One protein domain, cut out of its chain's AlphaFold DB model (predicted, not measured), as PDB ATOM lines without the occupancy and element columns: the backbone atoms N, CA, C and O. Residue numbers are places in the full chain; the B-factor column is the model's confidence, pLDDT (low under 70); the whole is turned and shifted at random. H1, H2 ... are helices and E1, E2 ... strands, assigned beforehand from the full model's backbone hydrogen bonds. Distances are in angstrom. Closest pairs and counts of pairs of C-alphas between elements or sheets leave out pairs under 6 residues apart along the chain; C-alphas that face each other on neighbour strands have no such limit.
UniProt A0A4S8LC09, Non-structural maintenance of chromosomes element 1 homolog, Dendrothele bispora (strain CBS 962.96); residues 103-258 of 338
ATOM      1  N   TYR A 103      13.858  77.202  30.479       88.38
ATOM      2  CA  TYR A 103      12.837  77.249  29.445       88.38
ATOM      3  C   TYR A 103      12.849  75.969  28.618       88.38
ATOM      4  O   TYR A 103      13.889  75.407  28.284       88.38
ATOM      5  N   THR A 104      11.661  75.518  28.247       89.81
ATOM      6  CA  THR A 104      11.471  74.378  27.354       89.81
ATOM      7  C   THR A 104      12.027  74.676  25.955       89.81
ATOM      8  O   THR A 104      12.060  75.836  25.531       89.81
ATOM      9  N   PRO A 105      12.370  73.651  25.152       87.19
ATOM     10  CA  PRO A 105      12.820  73.855  23.773       87.19
ATOM     11  C   PRO A 105      11.861  74.715  22.931       87.19
ATOM     12  O   PRO A 105      12.294  75.556  22.144       87.19
ATOM     13  N   ALA A 106      10.551  74.565  23.143       88.88
ATOM     14  CA  ALA A 106       9.519  75.354  22.475       88.88
ATOM     15  C   ALA A 106       9.568  76.849  22.848       88.88
ATOM     16  O   ALA A 106       9.383  77.710  21.987       88.88
ATOM     17  N   GLU A 107       9.827  77.162  24.119       91.69
ATOM     18  CA  GLU A 107       9.987  78.531  24.620       91.69
ATOM     19  C   GLU A 107      11.289  79.165  24.132       91.69
ATOM     20  O   GLU A 107      11.288  80.339  23.770       91.69
ATOM     21  N   ILE A 108      12.372  78.391  24.027       90.00
ATOM     22  CA  ILE A 108      13.640  78.856  23.449       90.00
ATOM     23  C   ILE A 108      13.458  79.191  21.964       90.00
ATOM     24  O   ILE A 108      13.904  80.243  21.507       90.00
ATOM     25  N   VAL A 109      12.776  78.334  21.195       90.75
ATOM     26  CA  VAL A 109      12.462  78.611  19.780       90.75
ATOM     27  C   VAL A 109      11.621  79.881  19.650       90.75
ATOM     28  O   VAL A 109      11.893  80.714  18.785       90.75
ATOM     29  N   PHE A 110      10.637  80.065  20.533       93.12
ATOM     30  CA  PHE A 110       9.848  81.290  20.577       93.12
ATOM     31  C   PHE A 110      10.713  82.514  20.913       93.12
ATOM     32  O   PHE A 110      10.634  83.522  20.215       93.12
ATOM     33  N   PHE A 111      11.603  82.419  21.902       93.75
ATOM     34  CA  PHE A 111      12.526  83.495  22.264       93.75
ATOM     35  C   PHE A 111      13.432  83.904  21.097       93.75
ATOM     36  O   PHE A 111      13.558  85.093  20.805       93.75
ATOM     37  N   LYS A 112      13.992  82.928  20.370       92.50
ATOM     38  CA  LYS A 112      14.787  83.178  19.159       92.50
ATOM     39  C   LYS A 112      13.988  83.930  18.098       92.50
ATOM     40  O   LYS A 112      14.515  84.872  17.516       92.50
ATOM     41  N   ALA A 113      12.724  83.559  17.881       93.75
ATOM     42  CA  ALA A 113      11.848  84.259  16.941       93.75
ATOM     43  C   ALA A 113      11.588  85.716  17.369       93.75
ATOM     44  O   ALA A 113      11.588  86.617  16.530       93.75
ATOM     45  N   ILE A 114      11.432  85.973  18.673       96.19
ATOM     46  CA  ILE A 114      11.308  87.338  19.203       96.19
ATOM     47  C   ILE A 114      12.596  88.142  18.986       96.19
ATOM     48  O   ILE A 114      12.512  89.275  18.510       96.19
ATOM     49  N   ILE A 115      13.770  87.571  19.286       96.06
ATOM     50  CA  ILE A 115      15.065  88.222  19.024       96.06
ATOM     51  C   ILE A 115      15.202  88.543  17.534       96.06
ATOM     52  O   ILE A 115      15.506  89.683  17.201       96.06
ATOM     53  N   GLU A 116      14.907  87.589  16.646       95.62
ATOM     54  CA  GLU A 116      14.954  87.792  15.192       95.62
ATOM     55  C   GLU A 116      14.090  88.992  14.777       95.62
ATOM     56  O   GLU A 116      14.556  89.894  14.081       95.62
ATOM     57  N   GLN A 117      12.841  89.067  15.253       97.06
ATOM     58  CA  GLN A 117      11.958  90.184  14.910       97.06
ATOM     59  C   GLN A 117      12.418  91.535  15.478       97.06
ATOM     60  O   GLN A 117      12.085  92.563  14.877       97.06
ATOM     61  N   ILE A 118      13.116  91.543  16.619       97.62
ATOM     62  CA  ILE A 118      13.695  92.742  17.240       97.62
ATOM     63  C   ILE A 118      14.942  93.200  16.474       97.62
ATOM     64  O   ILE A 118      15.059  94.389  16.192       97.62
ATOM     65  N   MET A 119      15.839  92.280  16.111       97.38
ATOM     66  CA  MET A 119      17.075  92.593  15.383       97.38
ATOM     67  C   MET A 119      16.792  93.058  13.956       97.38
ATOM     68  O   MET A 119      17.345  94.055  13.511       97.38
ATOM     69  N   LEU A 120      15.845  92.413  13.268       96.38
ATOM     70  CA  LEU A 120      15.426  92.800  11.918       96.38
ATOM     71  C   LEU A 120      14.466  94.005  11.902       96.38
ATOM     72  O   LEU A 120      13.884  94.321  10.861       96.38
ATOM     73  N   ALA A 121      14.207  94.646  13.045       96.31
ATOM     74  CA  ALA A 121      13.230  95.723  13.125       96.31
ATOM     75  C   ALA A 121      13.619  96.900  12.213       96.31
ATOM     76  O   ALA A 121      14.765  97.346  12.157       96.31
ATOM     77  N   ARG A 122      12.630  97.432  11.489       94.25
ATOM     78  CA  ARG A 122      12.843  98.534  10.544       94.25
ATOM     79  C   ARG A 122      13.293  99.797  11.263       94.25
ATOM     80  O   ARG A 122      12.987  99.989  12.442       94.25
ATOM     81  N   ASN A 123      13.963 100.669  10.511       93.44
ATOM     82  CA  ASN A 123      14.388 101.991  10.968       93.44
ATOM     83  C   ASN A 123      15.262 101.936  12.231       93.44
ATOM     84  O   ASN A 123      15.242 102.881  13.006       93.44
ATOM     85  N   GLU A 124      15.983 100.829  12.461       95.94
ATOM     86  CA  GLU A 124      16.820 100.642  13.657       95.94
ATOM     87  C   GLU A 124      16.003 100.768  14.956       95.94
ATOM     88  O   GLU A 124      16.466 101.278  15.978       95.94
ATOM     89  N   SER A 125      14.737 100.338  14.917       96.56
ATOM     90  CA  SER A 125      13.815 100.533  16.036       96.56
ATOM     91  C   SER A 125      13.987  99.539  17.183       96.56
ATOM     92  O   SER A 125      13.377  99.747  18.236       96.56
ATOM     93  N   PHE A 126      14.765  98.464  16.981       97.50
ATOM     94  CA  PHE A 126      15.108  97.413  17.955       97.50
ATOM     95  C   PHE A 126      13.994  97.087  18.954       97.50
ATOM     96  O   PHE A 126      14.203  96.962  20.165       97.50
ATOM     97  N   SER A 127      12.764  96.992  18.450       97.19
ATOM     98  CA  SER A 127      11.597  96.766  19.284       97.19
ATOM     99  C   SER A 127      10.475  96.091  18.517       97.19
ATOM    100  O   SER A 127      10.305  96.294  17.316       97.19
ATOM    101  N   LEU A 128       9.653  95.336  19.239       97.12
ATOM    102  CA  LEU A 128       8.566  94.535  18.690       97.12
ATOM    103  C   LEU A 128       7.277  94.764  19.478       97.12
ATOM    104  O   LEU A 128       7.281  94.612  20.697       97.12
ATOM    105  N   SER A 129       6.159  95.099  18.830       96.94
ATOM    106  CA  SER A 129       4.873  95.195  19.546       96.94
ATOM    107  C   SER A 129       4.428  93.854  20.124       96.94
ATOM    108  O   SER A 129       4.681  92.799  19.542       96.94
ATOM    109  N   SER A 130       3.669  93.886  21.224       95.19
ATOM    110  CA  SER A 130       3.063  92.678  21.796       95.19
ATOM    111  C   SER A 130       2.209  91.906  20.786       95.19
ATOM    112  O   SER A 130       2.278  90.683  20.742       95.19
ATOM    113  N   LEU A 131       1.472  92.595  19.909       93.56
ATOM    114  CA  LEU A 131       0.685  91.935  18.862       93.56
ATOM    115  C   LEU A 131       1.562  91.200  17.843       93.56
ATOM    116  O   LEU A 131       1.201  90.108  17.409       93.56
ATOM    117  N   ALA A 132       2.698  91.782  17.452       94.62
ATOM    118  CA  ALA A 132       3.641  91.123  16.555       94.62
ATOM    119  C   ALA A 132       4.334  89.939  17.237       94.62
ATOM    120  O   ALA A 132       4.404  88.868  16.644       94.62
ATOM    121  N   ALA A 133       4.728  90.087  18.505       95.25
ATOM    122  CA  ALA A 133       5.285  88.996  19.300       95.25
ATOM    123  C   ALA A 133       4.330  87.788  19.371       95.25
ATOM    124  O   ALA A 133       4.741  86.655  19.146       95.25
ATOM    125  N   LEU A 134       3.030  88.017  19.589       93.94
ATOM    126  CA  LEU A 134       2.033  86.939  19.633       93.94
ATOM    127  C   LEU A 134       1.743  86.300  18.269       93.94
ATOM    128  O   LEU A 134       1.241  85.174  18.216       93.94
ATOM    129  N   ARG A 135       2.038  86.985  17.156       92.62
ATOM    130  CA  ARG A 135       1.952  86.380  15.818       92.62
ATOM    131  C   ARG A 135       3.070  85.370  15.568       92.62
ATOM    132  O   ARG A 135       2.834  84.421  14.821       92.62
ATOM    133  N   GLU A 136       4.221  85.504  16.230       92.50
ATOM    134  CA  GLU A 136       5.338  84.562  16.077       92.50
ATOM    135  C   GLU A 136       4.986  83.144  16.542       92.50
ATOM    136  O   GLU A 136       5.513  82.178  16.000       92.50
ATOM    137  N   VAL A 137       4.007  82.991  17.439       90.31
ATOM    138  CA  VAL A 137       3.469  81.682  17.854       90.31
ATOM    139  C   VAL A 137       2.995  80.851  16.659       90.31
ATOM    140  O   VAL A 137       3.178  79.637  16.620       90.31
ATOM    141  N   SER A 138       2.393  81.496  15.657       86.50
ATOM    142  CA  SER A 138       1.959  80.808  14.439       86.50
ATOM    143  C   SER A 138       3.128  80.474  13.514       86.50
ATOM    144  O   SER A 138       3.061  79.476  12.806       86.50
ATOM    145  N   ALA A 139       4.185  81.291  13.516       82.44
ATOM    146  CA  ALA A 139       5.348  81.122  12.648       82.44
ATOM    147  C   ALA A 139       6.292  80.006  13.118       82.44
ATOM    148  O   ALA A 139       6.998  79.417  12.306       82.44
ATOM    149  N   ILE A 140       6.282  79.687  14.415       84.38
ATOM    150  CA  ILE A 140       7.092  78.601  14.984       84.38
ATOM    151  C   ILE A 140       6.426  77.218  14.871       84.38
ATOM    152  O   ILE A 140       7.001  76.231  15.326       84.38
ATOM    153  N   LYS A 141       5.242  77.099  14.254       80.62
ATOM    154  CA  LYS A 141       4.629  75.797  13.933       80.62
ATOM    155  C   LYS A 141       5.320  75.191  12.701       80.62
ATOM    156  O   LYS A 141       5.499  75.918  11.727       80.62
ATOM    157  N   PRO A 142       5.711  73.897  12.699       73.62
ATOM    158  CA  PRO A 142       5.360  72.817  13.637       73.62
ATOM    159  C   PRO A 142       6.344  72.604  14.805       73.62
ATOM    160  O   PRO A 142       6.132  71.707  15.613       73.62
ATOM    161  N   LYS A 143       7.407  73.411  14.923       70.19
ATOM    162  CA  LYS A 143       8.457  73.261  15.955       70.19
ATOM    163  C   LYS A 143       7.943  73.466  17.389       70.19
ATOM    164  O   LYS A 143       8.635  73.126  18.342       70.19
ATOM    165  N   SER A 144       6.751  74.039  17.554       75.38
ATOM    166  CA  SER A 144       6.106  74.273  18.845       75.38
ATOM    167  C   SER A 144       4.579  74.241  18.724       75.38
ATOM    168  O   SER A 144       4.010  74.790  17.781       75.38
ATOM    169  N   ASN A 145       3.913  73.643  19.718       81.12
ATOM    170  CA  ASN A 145       2.451  73.645  19.877       81.12
ATOM    171  C   ASN A 145       1.962  74.717  20.871       81.12
ATOM    172  O   ASN A 145       0.841  74.632  21.373       81.12
ATOM    173  N   MET A 146       2.795  75.721  21.160       89.94
ATOM    174  CA  MET A 146       2.477  76.797  22.097       89.94
ATOM    175  C   MET A 146       1.212  77.561  21.673       89.94
ATOM    176  O   MET A 146       1.026  77.900  20.501       89.94
ATOM    177  N   SER A 147       0.325  77.839  22.629       91.25
ATOM    178  CA  SER A 147      -0.847  78.699  22.423       91.25
ATOM    179  C   SER A 147      -0.495  80.180  22.605       91.25
ATOM    180  O   SER A 147       0.519  80.523  23.211       91.25
ATOM    181  N   LYS A 148      -1.344  81.099  22.120       91.50
ATOM    182  CA  LYS A 148      -1.125  82.544  22.334       91.50
ATOM    183  C   LYS A 148      -1.145  82.924  23.817       91.50
ATOM    184  O   LYS A 148      -0.313  83.713  24.239       91.50
ATOM    185  N   THR A 149      -2.033  82.322  24.606       93.25
ATOM    186  CA  THR A 149      -2.100  82.547  26.058       93.25
ATOM    187  C   THR A 149      -0.828  82.069  26.756       93.25
ATOM    188  O   THR A 149      -0.277  82.785  27.585       93.25
ATOM    189  N   GLN A 150      -0.302  80.898  26.374       93.06
ATOM    190  CA  GLN A 150       0.994  80.430  26.879       93.06
ATOM    191  C   GLN A 150       2.117  81.397  26.490       93.06
ATOM    192  O   GLN A 150       2.938  81.751  27.328       93.06
ATOM    193  N   ALA A 151       2.119  81.889  25.250       94.44
ATOM    194  CA  ALA A 151       3.111  82.852  24.788       94.44
ATOM    195  C   ALA A 151       3.082  84.174  25.575       94.44
ATOM    196  O   ALA A 151       4.141  84.732  25.853       94.44
ATOM    197  N   GLU A 152       1.909  84.663  25.990       95.56
ATOM    198  CA  GLU A 152       1.799  85.833  26.876       95.56
ATOM    199  C   GLU A 152       2.459  85.582  28.237       95.56
ATOM    200  O   GLU A 152       3.229  86.424  28.711       95.56
ATOM    201  N   THR A 153       2.215  84.416  28.843       95.94
ATOM    202  CA  THR A 153       2.859  84.011  30.102       95.94
ATOM    203  C   THR A 153       4.377  83.923  29.950       95.94
ATOM    204  O   THR A 153       5.120  84.429  30.792       95.94
ATOM    205  N   VAL A 154       4.849  83.344  28.847       95.12
ATOM    206  CA  VAL A 154       6.280  83.205  28.548       95.12
ATOM    207  C   VAL A 154       6.931  84.574  28.312       95.12
ATOM    208  O   VAL A 154       7.987  84.850  28.875       95.12
ATOM    209  N   LEU A 155       6.283  85.484  27.576       96.81
ATOM    210  CA  LEU A 155       6.755  86.866  27.408       96.81
ATOM    211  C   LEU A 155       6.842  87.608  28.747       96.81
ATOM    212  O   LEU A 155       7.805  88.339  28.983       96.81
ATOM    213  N   ALA A 156       5.855  87.431  29.630       96.44
ATOM    214  CA  ALA A 156       5.895  88.006  30.974       96.44
ATOM    215  C   ALA A 156       7.064  87.435  31.794       96.44
ATOM    216  O   ALA A 156       7.764  88.195  32.462       96.44
ATOM    217  N   SER A 157       7.327  86.130  31.676       95.38
ATOM    218  CA  SER A 157       8.482  85.468  32.290       95.38
ATOM    219  C   SER A 157       9.812  86.024  31.766       95.38
ATOM    220  O   SER A 157      10.681  86.360  32.570       95.38
ATOM    221  N   PHE A 158       9.965  86.223  30.450       95.25
ATOM    222  CA  PHE A 158      11.171  86.843  29.882       95.25
ATOM    223  C   PHE A 158      11.411  88.254  30.419       95.25
ATOM    224  O   PHE A 158      12.557  88.629  30.657       95.25
ATOM    225  N   VAL A 159      10.354  89.037  30.643       95.81
ATOM    226  CA  VAL A 159      10.489  90.363  31.262       95.81
ATOM    227  C   VAL A 159      10.865  90.248  32.739       95.81
ATOM    228  O   VAL A 159      11.786  90.925  33.187       95.81
ATOM    229  N   ALA A 160      10.200  89.368  33.491       92.94
ATOM    230  CA  ALA A 160      10.448  89.185  34.921       92.94
ATOM    231  C   ALA A 160      11.871  88.686  35.222       92.94
ATOM    232  O   ALA A 160      12.500  89.159  36.165       92.94
ATOM    233  N   LYS A 161      12.404  87.778  34.393       89.81
ATOM    234  CA  LYS A 161      13.790  87.284  34.490       89.81
ATOM    235  C   LYS A 161      14.819  88.219  33.843       89.81
ATOM    236  O   LYS A 161      16.010  87.908  33.821       89.81
ATOM    237  N   GLY A 162      14.372  89.362  33.323       90.94
ATOM    238  CA  GLY A 162      15.237  90.401  32.791       90.94
ATOM    239  C   GLY A 162      15.864  90.078  31.441       90.94
ATOM    240  O   GLY A 162      16.867  90.693  31.135       90.94
ATOM    241  N   TRP A 163      15.305  89.161  30.645       93.12
ATOM    242  CA  TRP A 163      15.713  88.917  29.254       93.12
ATOM    243  C   TRP A 163      15.149  89.989  28.311       93.12
ATOM    244  O   TRP A 163      15.855  90.547  27.475       93.12
ATOM    245  N   LEU A 164      13.883  90.362  28.478       96.06
ATOM    246  CA  LEU A 164      13.253  91.416  27.679       96.06
ATOM    247  C   LEU A 164      12.893  92.621  28.539       96.06
ATOM    248  O   LEU A 164      12.599  92.512  29.725       96.06
ATOM    249  N   LEU A 165      12.849  93.789  27.911       96.44
ATOM    250  CA  LEU A 165      12.243  94.985  28.482       96.44
ATOM    251  C   LEU A 165      10.912  95.246  27.793       96.44
ATOM    252  O   LEU A 165      10.844  95.187  26.566       96.44
ATOM    253  N   ARG A 166       9.878  95.583  28.566       96.88
ATOM    254  CA  ARG A 166       8.571  95.995  28.044       96.88
ATOM    255  C   ARG A 166       8.355  97.489  28.262       96.88
ATOM    256  O   ARG A 166       8.410  97.966  29.393       96.88
ATOM    257  N   SER A 167       8.099  98.223  27.183       95.88
ATOM    258  CA  SER A 167       7.799  99.654  27.229       95.88
ATOM    259  C   SER A 167       6.343  99.934  27.612       95.88
ATOM    260  O   SER A 167       5.474  99.059  27.544       95.88
ATOM    261  N   LYS A 168       6.049 101.199  27.940       95.12
ATOM    262  CA  LYS A 168       4.675 101.677  28.179       95.12
ATOM    263  C   LYS A 168       3.776 101.569  26.942       95.12
ATOM    264  O   LYS A 168       2.566 101.479  27.094       95.12
ATOM    265  N   ARG A 169       4.346 101.533  25.729       94.38
ATOM    266  CA  ARG A 169       3.604 101.319  24.471       94.38
ATOM    267  C   ARG A 169       3.414  99.830  24.152       94.38
ATOM    268  O   ARG A 169       3.093  99.488  23.018       94.38
ATOM    269  N   CYS A 170       3.642  98.940  25.125       95.19
ATOM    270  CA  CYS A 170       3.562  97.489  24.956       95.19
ATOM    271  C   CYS A 170       4.468  96.974  23.826       95.19
ATOM    272  O   CYS A 170       4.052  96.178  22.983       95.19
ATOM    273  N   ARG A 171       5.721  97.443  23.803       97.00
ATOM    274  CA  ARG A 171       6.761  96.911  22.918       97.00
ATOM    275  C   ARG A 171       7.850  96.217  23.719       97.00
ATOM    276  O   ARG A 171       8.202  96.673  24.804       97.00
ATOM    277  N   TYR A 172       8.379  95.133  23.173       98.00
ATOM    278  CA  TYR A 172       9.513  94.397  23.706       98.00
ATOM    279  C   TYR A 172      10.808  94.872  23.051       98.00
ATOM    280  O   TYR A 172      10.826  95.130  21.852       98.00
ATOM    281  N   SER A 173      11.880  94.976  23.829       97.75
ATOM    282  CA  SER A 173      13.254  95.225  23.364       97.75
ATOM    283  C   SER A 173      14.219  94.338  24.148       97.75
ATOM    284  O   SER A 173      13.849  93.830  25.213       97.75
ATOM    285  N   LEU A 174      15.442  94.158  23.648       96.94
ATOM    286  CA  LEU A 174      16.466  93.424  24.390       96.94
ATOM    287  C   LEU A 174      16.823  94.179  25.678       96.94
ATOM    288  O   LEU A 174      16.845  95.414  25.734       96.94
ATOM    289  N   SER A 175      17.049  93.417  26.740       95.06
ATOM    290  CA  SER A 175      17.562  93.927  28.008       95.06
ATOM    291  C   SER A 175      19.091  94.065  27.978       95.06
ATOM    292  O   SER A 175      19.747  93.410  27.166       95.06
ATOM    293  N   PRO A 176      19.692  94.821  28.918       94.19
ATOM    294  CA  PRO A 176      21.140  94.799  29.118       94.19
ATOM    295  C   PRO A 176      21.678  93.397  29.419       94.19
ATOM    296  O   PRO A 176      22.782  93.071  29.006       94.19
ATOM    297  N   ARG A 177      20.884  92.559  30.102       91.75
ATOM    298  CA  ARG A 177      21.232  91.165  30.382       91.75
ATOM    299  C   ARG A 177      21.400  90.380  29.084       91.75
ATOM    300  O   ARG A 177      22.444  89.789  28.873       91.75
ATOM    301  N   THR A 178      20.419  90.443  28.184       92.81
ATOM    302  CA  THR A 178      20.483  89.770  26.879       92.81
ATOM    303  C   THR A 178      21.616  90.291  26.011       92.81
ATOM    304  O   THR A 178      22.302  89.492  25.387       92.81
ATOM    305  N   LEU A 179      21.824  91.608  25.978       94.06
ATOM    306  CA  LEU A 179      22.920  92.205  25.214       94.06
ATOM    307  C   LEU A 179      24.298  91.803  25.736       94.06
ATOM    308  O   LEU A 179      25.247  91.851  24.969       94.06
ATOM    309  N   LEU A 180      24.409  91.451  27.018       91.38
ATOM    310  CA  LEU A 180      25.659  91.040  27.644       91.38
ATOM    311  C   LEU A 180      25.882  89.525  27.546       91.38
ATOM    312  O   LEU A 180      26.945  89.096  27.111       91.38
ATOM    313  N   GLU A 181      24.884  88.733  27.944       89.75
ATOM    314  CA  GLU A 181      24.953  87.268  27.997       89.75
ATOM    315  C   GLU A 181      24.916  86.627  26.605       89.75
ATOM    316  O   GLU A 181      25.662  85.689  26.361       89.75
ATOM    317  N   LEU A 182      24.105  87.152  25.678       90.81
ATOM    318  CA  LEU A 182      23.953  86.597  24.324       90.81
ATOM    319  C   LEU A 182      24.701  87.413  23.264       90.81
ATOM    320  O   LEU A 182      24.330  87.392  22.089       90.81
ATOM    321  N   TYR A 183      25.701  88.207  23.664       91.12
ATOM    322  CA  TYR A 183      26.452  89.033  22.718       91.12
ATOM    323  C   TYR A 183      27.081  88.208  21.585       91.12
ATOM    324  O   TYR A 183      26.885  88.596  20.430       91.12
ATOM    325  N   PRO A 184      27.812  87.105  21.842       89.62
ATOM    326  CA  PRO A 184      28.437  86.382  20.740       89.62
ATOM    327  C   PRO A 184      27.429  85.655  19.814       89.62
ATOM    328  O   PRO A 184      27.640  85.642  18.598       89.62
ATOM    329  N   TYR A 185      26.250  85.243  20.292       90.19
ATOM    330  CA  TYR A 185      25.120  84.779  19.473       90.19
ATOM    331  C   TYR A 185      24.555  85.907  18.609       90.19
ATOM    332  O   TYR A 185      24.321  85.731  17.410       90.19
ATOM    333  N   LEU A 186      24.340  87.087  19.201       93.69
ATOM    334  CA  LEU A 186      23.870  88.257  18.462       93.69
ATOM    335  C   LEU A 186      24.873  88.657  17.382       93.69
ATOM    336  O   LEU A 186      24.466  88.972  16.269       93.69
ATOM    337  N   LYS A 187      26.168  88.596  17.694       93.19
ATOM    338  CA  LYS A 187      27.247  88.917  16.766       93.19
ATOM    339  C   LYS A 187      27.342  87.913  15.626       93.19
ATOM    340  O   LYS A 187      27.339  88.313  14.475       93.19
ATOM    341  N   SER A 188      27.362  86.619  15.921       92.25
ATOM    342  CA  SER A 188      27.427  85.576  14.888       92.25
ATOM    343  C   SER A 188      26.181  85.543  13.995       92.25
ATOM    344  O   SER A 188      26.286  85.288  12.799       92.25
ATOM    345  N   THR A 189      24.998  85.824  14.548       93.12
ATOM    346  CA  THR A 189      23.728  85.677  13.817       93.12
ATOM    347  C   THR A 189      23.259  86.971  13.149       93.12
ATOM    348  O   THR A 189      22.625  86.915  12.092       93.12
ATOM    349  N   TYR A 190      23.546  88.136  13.736       95.38
ATOM    350  CA  TYR A 190      22.988  89.439  13.350       95.38
ATOM    351  C   TYR A 190      24.053  90.545  13.219       95.38
ATOM    352  O   TYR A 190      23.769  91.705  13.513       95.38
ATOM    353  N   ASP A 191      25.280  90.203  12.804       94.81
ATOM    354  CA  ASP A 191      26.396  91.161  12.684       94.81
ATOM    355  C   ASP A 191      26.034  92.400  11.846       94.81
ATOM    356  O   ASP A 191      26.334  93.529  12.224       94.81
ATOM    357  N   GLU A 192      25.318  92.197  10.734       94.44
ATOM    358  CA  GLU A 192      24.899  93.271   9.825       94.44
ATOM    359  C   GLU A 192      23.877  94.228  10.452       94.44
ATOM    360  O   GLU A 192      23.822  95.409  10.103       94.44
ATOM    361  N   GLU A 193      23.051  93.716  11.364       95.88
ATOM    362  CA  GLU A 193      22.015  94.477  12.052       95.88
ATOM    363  C   GLU A 193      22.514  95.118  13.355       95.88
ATOM    364  O   GLU A 193      21.869  96.032  13.877       95.88
ATOM    365  N   LEU A 194      23.652  94.674  13.894       95.88
ATOM    366  CA  LEU A 194      24.241  95.252  15.095       95.88
ATOM    367  C   LEU A 194      24.812  96.644  14.819       95.88
ATOM    368  O   LEU A 194      25.641  96.866  13.939       95.88
ATOM    369  N   LEU A 195      24.399  97.602  15.646       96.88
ATOM    370  CA  LEU A 195      24.940  98.955  15.626       96.88
ATOM    371  C   LEU A 195      25.911  99.142  16.781       96.88
ATOM    372  O   LEU A 195      25.681  98.647  17.882       96.88
ATOM    373  N   TYR A 196      26.951  99.934  16.546       97.19
ATOM    374  CA  TYR A 196      27.955 100.266  17.549       97.19
ATOM    375  C   TYR A 196      28.020 101.769  17.781       97.19
ATOM    376  O   TYR A 196      27.942 102.580  16.852       97.19
ATOM    377  N   CYS A 197      28.196 102.144  19.042       97.62
ATOM    378  CA  CYS A 197      28.348 103.529  19.435       97.62
ATOM    379  C   CYS A 197      29.647 104.088  18.862       97.62
ATOM    380  O   CYS A 197      30.723 103.554  19.108       97.62
ATOM    381  N   THR A 198      29.592 105.224  18.173       97.44
ATOM    382  CA  THR A 198      30.800 105.857  17.614       97.44
ATOM    383  C   THR A 198      31.756 106.390  18.695       97.44
ATOM    384  O   THR A 198      32.874 106.779  18.378       97.44
ATOM    385  N   ILE A 199      31.317 106.454  19.959       95.62
ATOM    386  CA  ILE A 199      32.101 107.006  21.073       95.62
ATOM    387  C   ILE A 199      32.666 105.917  21.986       95.62
ATOM    388  O   ILE A 199      33.856 105.951  22.273       95.62
ATOM    389  N   CYS A 200      31.833 104.994  22.477       95.12
ATOM    390  CA  CYS A 200      32.292 103.926  23.374       95.12
ATOM    391  C   CYS A 200      32.519 102.584  22.675       95.12
ATOM    392  O   CYS A 200      33.065 101.687  23.299       95.12
ATOM    393  N   HIS A 201      32.125 102.445  21.405       94.94
ATOM    394  CA  HIS A 201      32.226 101.210  20.620       94.94
ATOM    395  C   HIS A 201      31.400 100.017  21.131       94.94
ATOM    396  O   HIS A 201      31.468  98.944  20.540       94.94
ATOM    397  N   ASP A 202      30.547 100.213  22.139       94.31
ATOM    398  CA  ASP A 202      29.584  99.201  22.587       94.31
ATOM    399  C   ASP A 202      28.332  99.163  21.700       94.31
ATOM    400  O   ASP A 202      28.002 100.140  21.018       94.31
ATOM    401  N   VAL A 203      27.607  98.041  21.744       95.50
ATOM    402  CA  VAL A 203      26.352  97.836  21.004       95.50
ATOM    403  C   VAL A 203      25.316  98.897  21.374       95.50
ATOM    404  O   VAL A 203      25.095  99.172  22.553       95.50
ATOM    405  N   VAL A 204      24.656  99.471  20.368       97.00
ATOM    406  CA  VAL A 204      23.574 100.451  20.514       97.00
ATOM    407  C   VAL A 204      22.275  99.849  20.000       97.00
ATOM    408  O   VAL A 204      22.104  99.663  18.800       97.00
ATOM    409  N   THR A 205      21.319  99.640  20.897       97.00
ATOM    410  CA  THR A 205      19.915  99.391  20.545       97.00
ATOM    411  C   THR A 205      19.009 100.568  20.901       97.00
ATOM    412  O   THR A 205      17.855 100.618  20.467       97.00
ATOM    413  N   LYS A 206      19.510 101.540  21.682       96.94
ATOM    414  CA  LYS A 206      18.767 102.728  22.133       96.94
ATOM    415  C   LYS A 206      19.650 103.971  22.115       96.94
ATOM    416  O   LYS A 206      20.660 104.057  22.815       96.94
ATOM    417  N   GLY A 207      19.241 104.986  21.363       96.75
ATOM    418  CA  GLY A 207      20.043 106.196  21.245       96.75
ATOM    419  C   GLY A 207      19.619 107.135  20.130       96.75
ATOM    420  O   GLY A 207      18.439 107.256  19.803       96.75
ATOM    421  N   VAL A 208      20.611 107.813  19.561       97.19
ATOM    422  CA  VAL A 208      20.446 108.778  18.475       97.19
ATOM    423  C   VAL A 208      21.207 108.347  17.231       97.19
ATOM    424  O   VAL A 208      22.314 107.805  17.302       97.19
ATOM    425  N   ALA A 209      20.618 108.659  16.085       97.69
ATOM    426  CA  ALA A 209      21.183 108.471  14.767       97.69
ATOM    427  C   ALA A 209      21.481 109.821  14.114       97.69
ATOM    428  O   ALA A 209      20.713 110.781  14.214       97.69
ATOM    429  N   CYS A 210      22.612 109.901  13.415       97.56
ATOM    430  CA  CYS A 210      22.892 111.060  12.583       97.56
ATOM    431  C   CYS A 210      21.852 111.186  11.464       97.56
ATOM    432  O   CYS A 210      21.545 110.217  10.779       97.56
ATOM    433  N   HIS A 211      21.379 112.410  11.248       95.62
ATOM    434  CA  HIS A 211      20.349 112.727  10.259       95.62
ATOM    435  C   HIS A 211      20.857 112.804   8.818       95.62
ATOM    436  O   HIS A 211      20.089 112.607   7.880       95.62
ATOM    437  N   ARG A 212      22.160 113.059   8.625       96.56
ATOM    438  CA  ARG A 212      22.773 113.050   7.292       96.56
ATOM    439  C   ARG A 212      22.565 111.676   6.622       96.56
ATOM    440  O   ARG A 212      22.997 110.674   7.201       96.56
ATOM    441  N   PRO A 213      22.021 111.626   5.389       93.44
ATOM    442  CA  PRO A 213      21.922 110.389   4.620       93.44
ATOM    443  C   PRO A 213      23.279 109.689   4.499       93.44
ATOM    444  O   PRO A 213      24.309 110.346   4.346       93.44
ATOM    445  N   ASN A 214      23.288 108.358   4.573       93.00
ATOM    446  CA  ASN A 214      24.487 107.506   4.523       93.00
ATOM    447  C   ASN A 214      25.489 107.689   5.683       93.00
ATOM    448  O   ASN A 214      26.535 107.039   5.694       93.00
ATOM    449  N   CYS A 215      25.192 108.518   6.689       96.94
ATOM    450  CA  CYS A 215      26.006 108.586   7.896       96.94
ATOM    451  C   CYS A 215      25.627 107.460   8.869       96.94
ATOM    452  O   CYS A 215      24.504 107.407   9.379       96.94
ATOM    453  N   LYS A 216      26.596 106.596   9.184       95.75
ATOM    454  CA  LYS A 216      26.436 105.473  10.121       95.75
ATOM    455  C   LYS A 216      26.693 105.840  11.589       95.75
ATOM    456  O   LYS A 216      26.750 104.960  12.434       95.75
ATOM    457  N   ALA A 217      26.859 107.124  11.920       97.62
ATOM    458  CA  ALA A 217      27.099 107.526  13.304       97.62
ATOM    459  C   ALA A 217      25.857 107.259  14.166       97.62
ATOM    460  O   ALA A 217      24.780 107.810  13.899       97.62
ATOM    461  N   ARG A 218      26.033 106.427  15.193       98.00
ATOM    462  CA  ARG A 218      25.030 106.043  16.191       98.00
ATOM    463  C   ARG A 218      25.637 106.216  17.567       98.00
ATOM    464  O   ARG A 218      26.785 105.839  17.778       98.00
ATOM    465  N   LEU A 219      24.905 106.831  18.487       97.62
ATOM    466  CA  LEU A 219      25.376 107.062  19.852       97.62
ATOM    467  C   LEU A 219      24.285 106.679  20.844       97.62
ATOM    468  O   LEU A 219      23.128 107.048  20.650       97.62
ATOM    469  N   HIS A 220      24.663 106.063  21.961       97.62
ATOM    470  CA  HIS A 220      23.780 105.992  23.126       97.62
ATOM    471  C   HIS A 220      23.398 107.392  23.612       97.62
ATOM    472  O   HIS A 220      24.169 108.349  23.471       97.62
ATOM    473  N   PHE A 221      22.255 107.520  24.289       96.31
ATOM    474  CA  PHE A 221      21.815 108.803  24.855       96.31
ATOM    475  C   PHE A 221      22.835 109.414  25.825       96.31
ATOM    476  O   PHE A 221      23.085 110.624  25.802       96.31
ATOM    477  N   HIS A 222      23.461 108.587  26.666       95.12
ATOM    478  CA  HIS A 222      24.465 109.048  27.621       95.12
ATOM    479  C   HIS A 222      25.770 109.476  26.921       95.12
ATOM    480  O   HIS A 222      26.309 110.536  27.250       95.12
ATOM    481  N   CYS A 223      26.227 108.735  25.902       96.38
ATOM    482  CA  CYS A 223      27.369 109.119  25.067       96.38
ATOM    483  C   CYS A 223      27.117 110.440  24.338       96.38
ATOM    484  O   CYS A 223      27.969 111.326  24.371       96.38
ATOM    485  N   PHE A 224      25.933 110.614  23.740       96.50
ATOM    486  CA  PHE A 224      25.546 111.868  23.093       96.50
ATOM    487  C   PHE A 224      25.582 113.039  24.076       96.50
ATOM    488  O   PHE A 224      26.191 114.070  23.789       96.50
ATOM    489  N   LYS A 225      24.987 112.876  25.266       94.62
ATOM    490  CA  LYS A 225      24.959 113.918  26.300       94.62
ATOM    491  C   LYS A 225      26.365 114.341  26.729       94.62
ATOM    492  O   LYS A 225      26.595 115.530  26.933       94.62
ATOM    493  N   LEU A 226      27.291 113.393  26.880       94.31
ATOM    494  CA  LEU A 226      28.685 113.689  27.217       94.31
ATOM    495  C   LEU A 226      29.407 114.378  26.056       94.31
ATOM    496  O   LEU A 226      30.024 115.422  26.253       94.31
ATOM    497  N   TYR A 227      29.265 113.848  24.844       95.81
ATOM    498  CA  TYR A 227      29.887 114.383  23.636       95.81
ATOM    499  C   TYR A 227      29.438 115.823  23.331       95.81
ATOM    500  O   TYR A 227      30.266 116.708  23.083       95.81
ATOM    501  N   ARG A 228      28.130 116.105  23.437       94.44
ATOM    502  CA  ARG A 228      27.551 117.429  23.155       94.44
ATOM    503  C   ARG A 228      27.916 118.520  24.158       94.44
ATOM    504  O   ARG A 228      27.673 119.687  23.862       94.44
ATOM    505  N   ARG A 229      28.532 118.189  25.300       93.25
ATOM    506  CA  ARG A 229      29.072 119.206  26.223       93.25
ATOM    507  C   ARG A 229      30.230 119.993  25.613       93.25
ATOM    508  O   ARG A 229      30.381 121.160  25.947       93.25
ATOM    509  N   GLY A 230      31.025 119.363  24.746       90.69
ATOM    510  CA  GLY A 230      32.205 119.986  24.138       90.69
ATOM    511  C   GLY A 230      32.144 120.124  22.617       90.69
ATOM    512  O   GLY A 230      32.772 121.021  22.068       90.69
ATOM    513  N   LYS A 231      31.395 119.259  21.919       93.50
ATOM    514  CA  LYS A 231      31.389 119.199  20.448       93.50
ATOM    515  C   LYS A 231      29.993 119.437  19.883       93.50
ATOM    516  O   LYS A 231      29.023 118.882  20.389       93.50
ATOM    517  N   GLY A 232      29.899 120.261  18.835       93.94
ATOM    518  CA  GLY A 232      28.648 120.654  18.161       93.94
ATOM    519  C   GLY A 232      28.242 119.807  16.955       93.94
ATOM    520  O   GLY A 232      27.122 119.932  16.477       93.94
ATOM    521  N   LYS A 233      29.148 118.957  16.470       96.75
ATOM    522  CA  LYS A 233      29.059 118.310  15.159       96.75
ATOM    523  C   LYS A 233      29.139 116.796  15.266       96.75
ATOM    524  O   LYS A 233      29.774 116.284  16.187       96.75
ATOM    525  N   CYS A 234      28.551 116.087  14.310       97.38
ATOM    526  CA  CYS A 234      28.667 114.637  14.178       97.38
ATOM    527  C   CYS A 234      30.142 114.191  14.172       97.38
ATOM    528  O   CYS A 234      30.919 114.755  13.403       97.38
ATOM    529  N   PRO A 235      30.534 113.163  14.951       96.62
ATOM    530  CA  PRO A 235      31.915 112.682  14.988       96.62
ATOM    531  C   PRO A 235      32.379 112.028  13.679       96.62
ATOM    532  O   PRO A 235      33.579 111.884  13.484       96.62
ATOM    533  N   SER A 236      31.458 111.623  12.794       96.62
ATOM    534  CA  SER A 236      31.800 110.927  11.543       96.62
ATOM    535  C   SER A 236      31.691 111.800  10.296       96.62
ATOM    536  O   SER A 236      32.511 111.677   9.400       96.62
ATOM    537  N   CYS A 237      30.663 112.649  10.198       96.94
ATOM    538  CA  CYS A 237      30.395 113.432   8.979       96.94
ATOM    539  C   CYS A 237      30.404 114.951   9.192       96.94
ATOM    540  O   CYS A 237      30.089 115.698   8.265       96.94
ATOM    541  N   GLU A 238      30.697 115.390  10.418       96.31
ATOM    542  CA  GLU A 238      30.826 116.792  10.827       96.31
ATOM    543  C   GLU A 238      29.594 117.685  10.609       96.31
ATOM    544  O   GLU A 238      29.680 118.903  10.762       96.31
ATOM    545  N   ILE A 239      28.428 117.109  10.300       96.69
ATOM    546  CA  ILE A 239      27.186 117.882  10.233       96.69
ATOM    547  C   ILE A 239      26.817 118.424  11.612       96.69
ATOM    548  O   ILE A 239      27.020 117.743  12.623       96.69
ATOM    549  N   ASP A 240      26.252 119.626  11.656       96.44
ATOM    550  CA  ASP A 240      25.809 120.224  12.908       96.44
ATOM    551  C   ASP A 240      24.690 119.394  13.548       96.44
ATOM    552  O   ASP A 240      23.769 118.894  12.887       96.44
ATOM    553  N   TRP A 241      24.811 119.223  14.862       96.75
ATOM    554  CA  TRP A 241      23.861 118.498  15.688       96.75
ATOM    555  C   TRP A 241      23.153 119.438  16.662       96.75
ATOM    556  O   TRP A 241      23.791 120.316  17.267       96.75
ATOM    557  N   PRO A 242      21.850 119.218  16.897       94.44
ATOM    558  CA  PRO A 242      21.100 119.994  17.864       94.44
ATOM    559  C   PRO A 242      21.619 119.743  19.282       94.44
ATOM    560  O   PRO A 242      22.509 118.916  19.527       94.44
ATOM    561  N   ARG A 243      21.133 120.538  20.235       92.06
ATOM    562  CA  ARG A 243      21.650 120.513  21.606       92.06
ATOM    563  C   ARG A 243      21.128 119.314  22.388       92.06
ATOM    564  O   ARG A 243      21.887 118.755  23.181       92.06
ATOM    565  N   GLN A 244      19.870 118.929  22.180       93.06
ATOM    566  CA  GLN A 244      19.265 117.776  22.838       93.06
ATOM    567  C   GLN A 244      19.136 116.598  21.874       93.06
ATOM    568  O   GLN A 244      19.118 116.758  20.659       93.06
ATOM    569  N   ALA A 245      19.073 115.396  22.441       92.44
ATOM    570  CA  ALA A 245      18.975 114.148  21.686       92.44
ATOM    571  C   ALA A 245      17.613 113.966  20.996       92.44
ATOM    572  O   ALA A 245      17.508 113.197  20.051       92.44
ATOM    573  N   THR A 246      16.581 114.642  21.504       90.44
ATOM    574  CA  THR A 246      15.193 114.574  21.028       90.44
ATOM    575  C   THR A 246      14.841 115.686  20.047       90.44
ATOM    576  O   THR A 246      13.713 115.729  19.571       90.44
ATOM    577  N   ASP A 247      15.766 116.613  19.808       92.50
ATOM    578  CA  ASP A 247      15.537 117.746  18.922       92.50
ATOM    579  C   ASP A 247      15.734 117.311  17.464       92.50
ATOM    580  O   ASP A 247      16.686 116.594  17.130       92.50
ATOM    581  N   ASP A 248      14.886 117.825  16.578       91.19
ATOM    582  CA  ASP A 248      15.095 117.698  15.142       91.19
ATOM    583  C   ASP A 248      16.419 118.369  14.722       91.19
ATOM    584  O   ASP A 248      16.836 119.376  15.309       91.19
ATOM    585  N   PRO A 249      17.111 117.849  13.693       94.44
ATOM    586  CA  PRO A 249      16.688 116.770  12.793       94.44
ATOM    587  C   PRO A 249      17.223 115.369  13.162       94.44
ATOM    588  O   PRO A 249      17.254 114.505  12.290       94.44
ATOM    589  N   LEU A 250      17.714 115.128  14.389       95.88
ATOM    590  CA  LEU A 250      18.328 113.835  14.739       95.88
ATOM    591  C   LEU A 250      17.363 112.657  14.561       95.88
ATOM    592  O   LEU A 250      16.187 112.731  14.901       95.88
ATOM    593  N   GLY A 251      17.893 111.536  14.071       95.56
ATOM    594  CA  GLY A 251      17.162 110.276  14.058       95.56
ATOM    595  C   GLY A 251      17.174 109.614  15.436       95.56
ATOM    596  O   GLY A 251      18.083 109.835  16.240       95.56
ATOM    597  N   ALA A 252      16.191 108.759  15.695       96.25
ATOM    598  CA  ALA A 252      16.159 107.908  16.879       96.25
ATOM    599  C   ALA A 252      16.711 106.512  16.558       96.25
ATOM    600  O   ALA A 252      16.542 106.023  15.446       96.25
ATOM    601  N   VAL A 253      17.324 105.870  17.552       97.44
ATOM    602  CA  VAL A 253      17.616 104.428  17.567       97.44
ATOM    603  C   VAL A 253      16.814 103.810  18.707       97.44
ATOM    604  O   VAL A 253      16.784 104.360  19.815       97.44
ATOM    605  N   GLY A 254      16.158 102.684  18.452       96.69
ATOM    606  CA  GLY A 254      15.232 102.048  19.385       96.69
ATOM    607  C   GLY A 254      13.779 102.489  19.173       96.69
ATOM    608  O   GLY A 254      13.399 102.989  18.117       96.69
ATOM    609  N   GLU A 255      12.931 102.327  20.189       95.25
ATOM    610  CA  GLU A 255      11.470 102.494  20.076       95.25
ATOM    611  C   GLU A 255      10.999 103.851  19.505       95.25
ATOM    612  O   GLU A 255       9.920 103.934  18.913       95.25
ATOM    613  N   GLY A 256      11.799 104.913  19.648       94.00
ATOM    614  CA  GLY A 256      11.513 106.225  19.057       94.00
ATOM    615  C   GLY A 256      11.538 106.245  17.523       94.00
ATOM    616  O   GLY A 256      10.975 107.155  16.927       94.00
ATOM    617  N   ALA A 257      12.145 105.245  16.882       95.50
ATOM    618  CA  ALA A 257      12.257 105.146  15.428       95.50
ATOM    619  C   ALA A 257      11.093 104.387  14.762       95.50
ATOM    620  O   ALA A 257      11.035 104.293  13.535       95.50
ATOM    621  N   VAL A 258      10.173 103.828  15.557       95.69
ATOM    622  CA  VAL A 258       9.030 103.043  15.067       95.69
ATOM    623  C   VAL A 258       8.070 103.927  14.272       95.69
ATOM    624  O   VAL A 258       7.618 104.956  14.776       95.69
TER     625      VAL A 258
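AT A GLANCE: This is residues 103 to 258 of the 338 residues of the protein "Non-structural maintenance of chromosomes element 1 homolog" of Dendrothele bispora (strain CBS 962.96) (UniProt A0A4S8LC09). Two lobes sit end to end along one long axis: a helical lobe, in which H1, H2 and H3 stand in a triangle with the small hairpin E1 and E2 across their ends, and a smaller lobe built on a sheet of three short strands with H6 beside them. H4 and H5 are at the side of the helical lobe, residues 191 to 206 lead from it to the sheet, and the loops of residues 228 to 250 make the far end of the smaller lobe. The printed part has 156 residues, with six named helices and five named strands in the order H1 H2 H3 E1 E2 H4 H5 E3 E4 H6 E5; the larger sheet runs E4, E3, E5, and both sheets are antiparallel. The class is mixed, helices and strands, with under half of the residues, 75, in named elements. The whole is compact, with a radius of gyration of the C-alphas of 17.1 A, yet elongated in outline, spanning 54 by 29 by 26 A.

HOW THE PARTS SIT: H1, residues 105 to 119, touches H2, residues 130 to 139, with residues 110 to 114 alone, at a steep tilt of 55 degrees, opposite ways; the closest C-alphas, of Ile 114 and Ala 133, are 6.2 A apart. H3, residues 148 to 160, touches H2 with residues 148 to 152 alone, at a steep tilt of 57 degrees, opposite ways, and the closest C-alphas, of Leu 134 and Lys 148, are 6.0 A apart. H1 and H3 are close but not clearly touching, 7.1 A between the C-alphas of Glu 107 and Val 154. E1, residues 164 to 166, and E2, residues 171 to 174, form an antiparallel hairpin, with N 165 and O 173 at 2.9 A, within hydrogen-bond range. The closest C-alphas of H3 and E1, Phe 158 and Leu 164, are 5.5 A apart; those of H1 and E2, Ile 118 and Ser 173, are 6.6 A apart. Residues 128 to 129 pair briefly with residues 171 to 172 of E2, antiparallel. H4, residues 176 to 181, and H5, residues 183 to 190, are close but not clearly touching, about perpendicular at 89 degrees, with the C-alphas of Leu 179 and Leu 186 closest at 7.9 A. E3, residues 207 to 209, and E4, residues 218 to 220, form an antiparallel hairpin, with N 208 and O 219 at 2.8 A. E5, residues 251 to 253, is the antiparallel neighbour of E3 on its other side, with N 209 and O 251 at 2.8 A. H6, residues 221 to 227, is on this sheet at a height of 6.3 A, over none of its strands; its closest C-alpha to E3 is that of Phe 221, 4.8 A from that of Gly 207. E4, H6 and E5 form a split strand-helix-strand unit, two strands running the same way with E3 between them, and its crossover is right-handed. H1, for instance, is apart from E3, E4, E5 and H6. Each O i to N i+4 pair is within hydrogen-bond range in H1, H3, H4, H5 and H6, and 3 of 6 are in H2.

IN THESE COORDINATES: H1 begins at C-alpha 105, (12.820, 73.855, 23.773), and measures 21.0 A from first to last C-alpha. H2 measures 14.9 A and H3 18.3 A. H5 measures 10.0 A, E2 10.4 A and H6 9.9 A, while H4 measures 8.5 A. E1 measures 6.6 A, E3 and E4 7.0 A each, and E5 6.8 A, ending at C-alpha 253, (17.616, 104.428, 17.567).

THE WHOLE: The two C-alphas farthest apart, of Pro 142 and Gly 230, are 55.3 A apart. The links from H5 to E3, 16 residues, and from H6 to E5, 23 residues, are long. The printed part has no cut, its mean pLDDT is 93.9, and no printed residue is under 70.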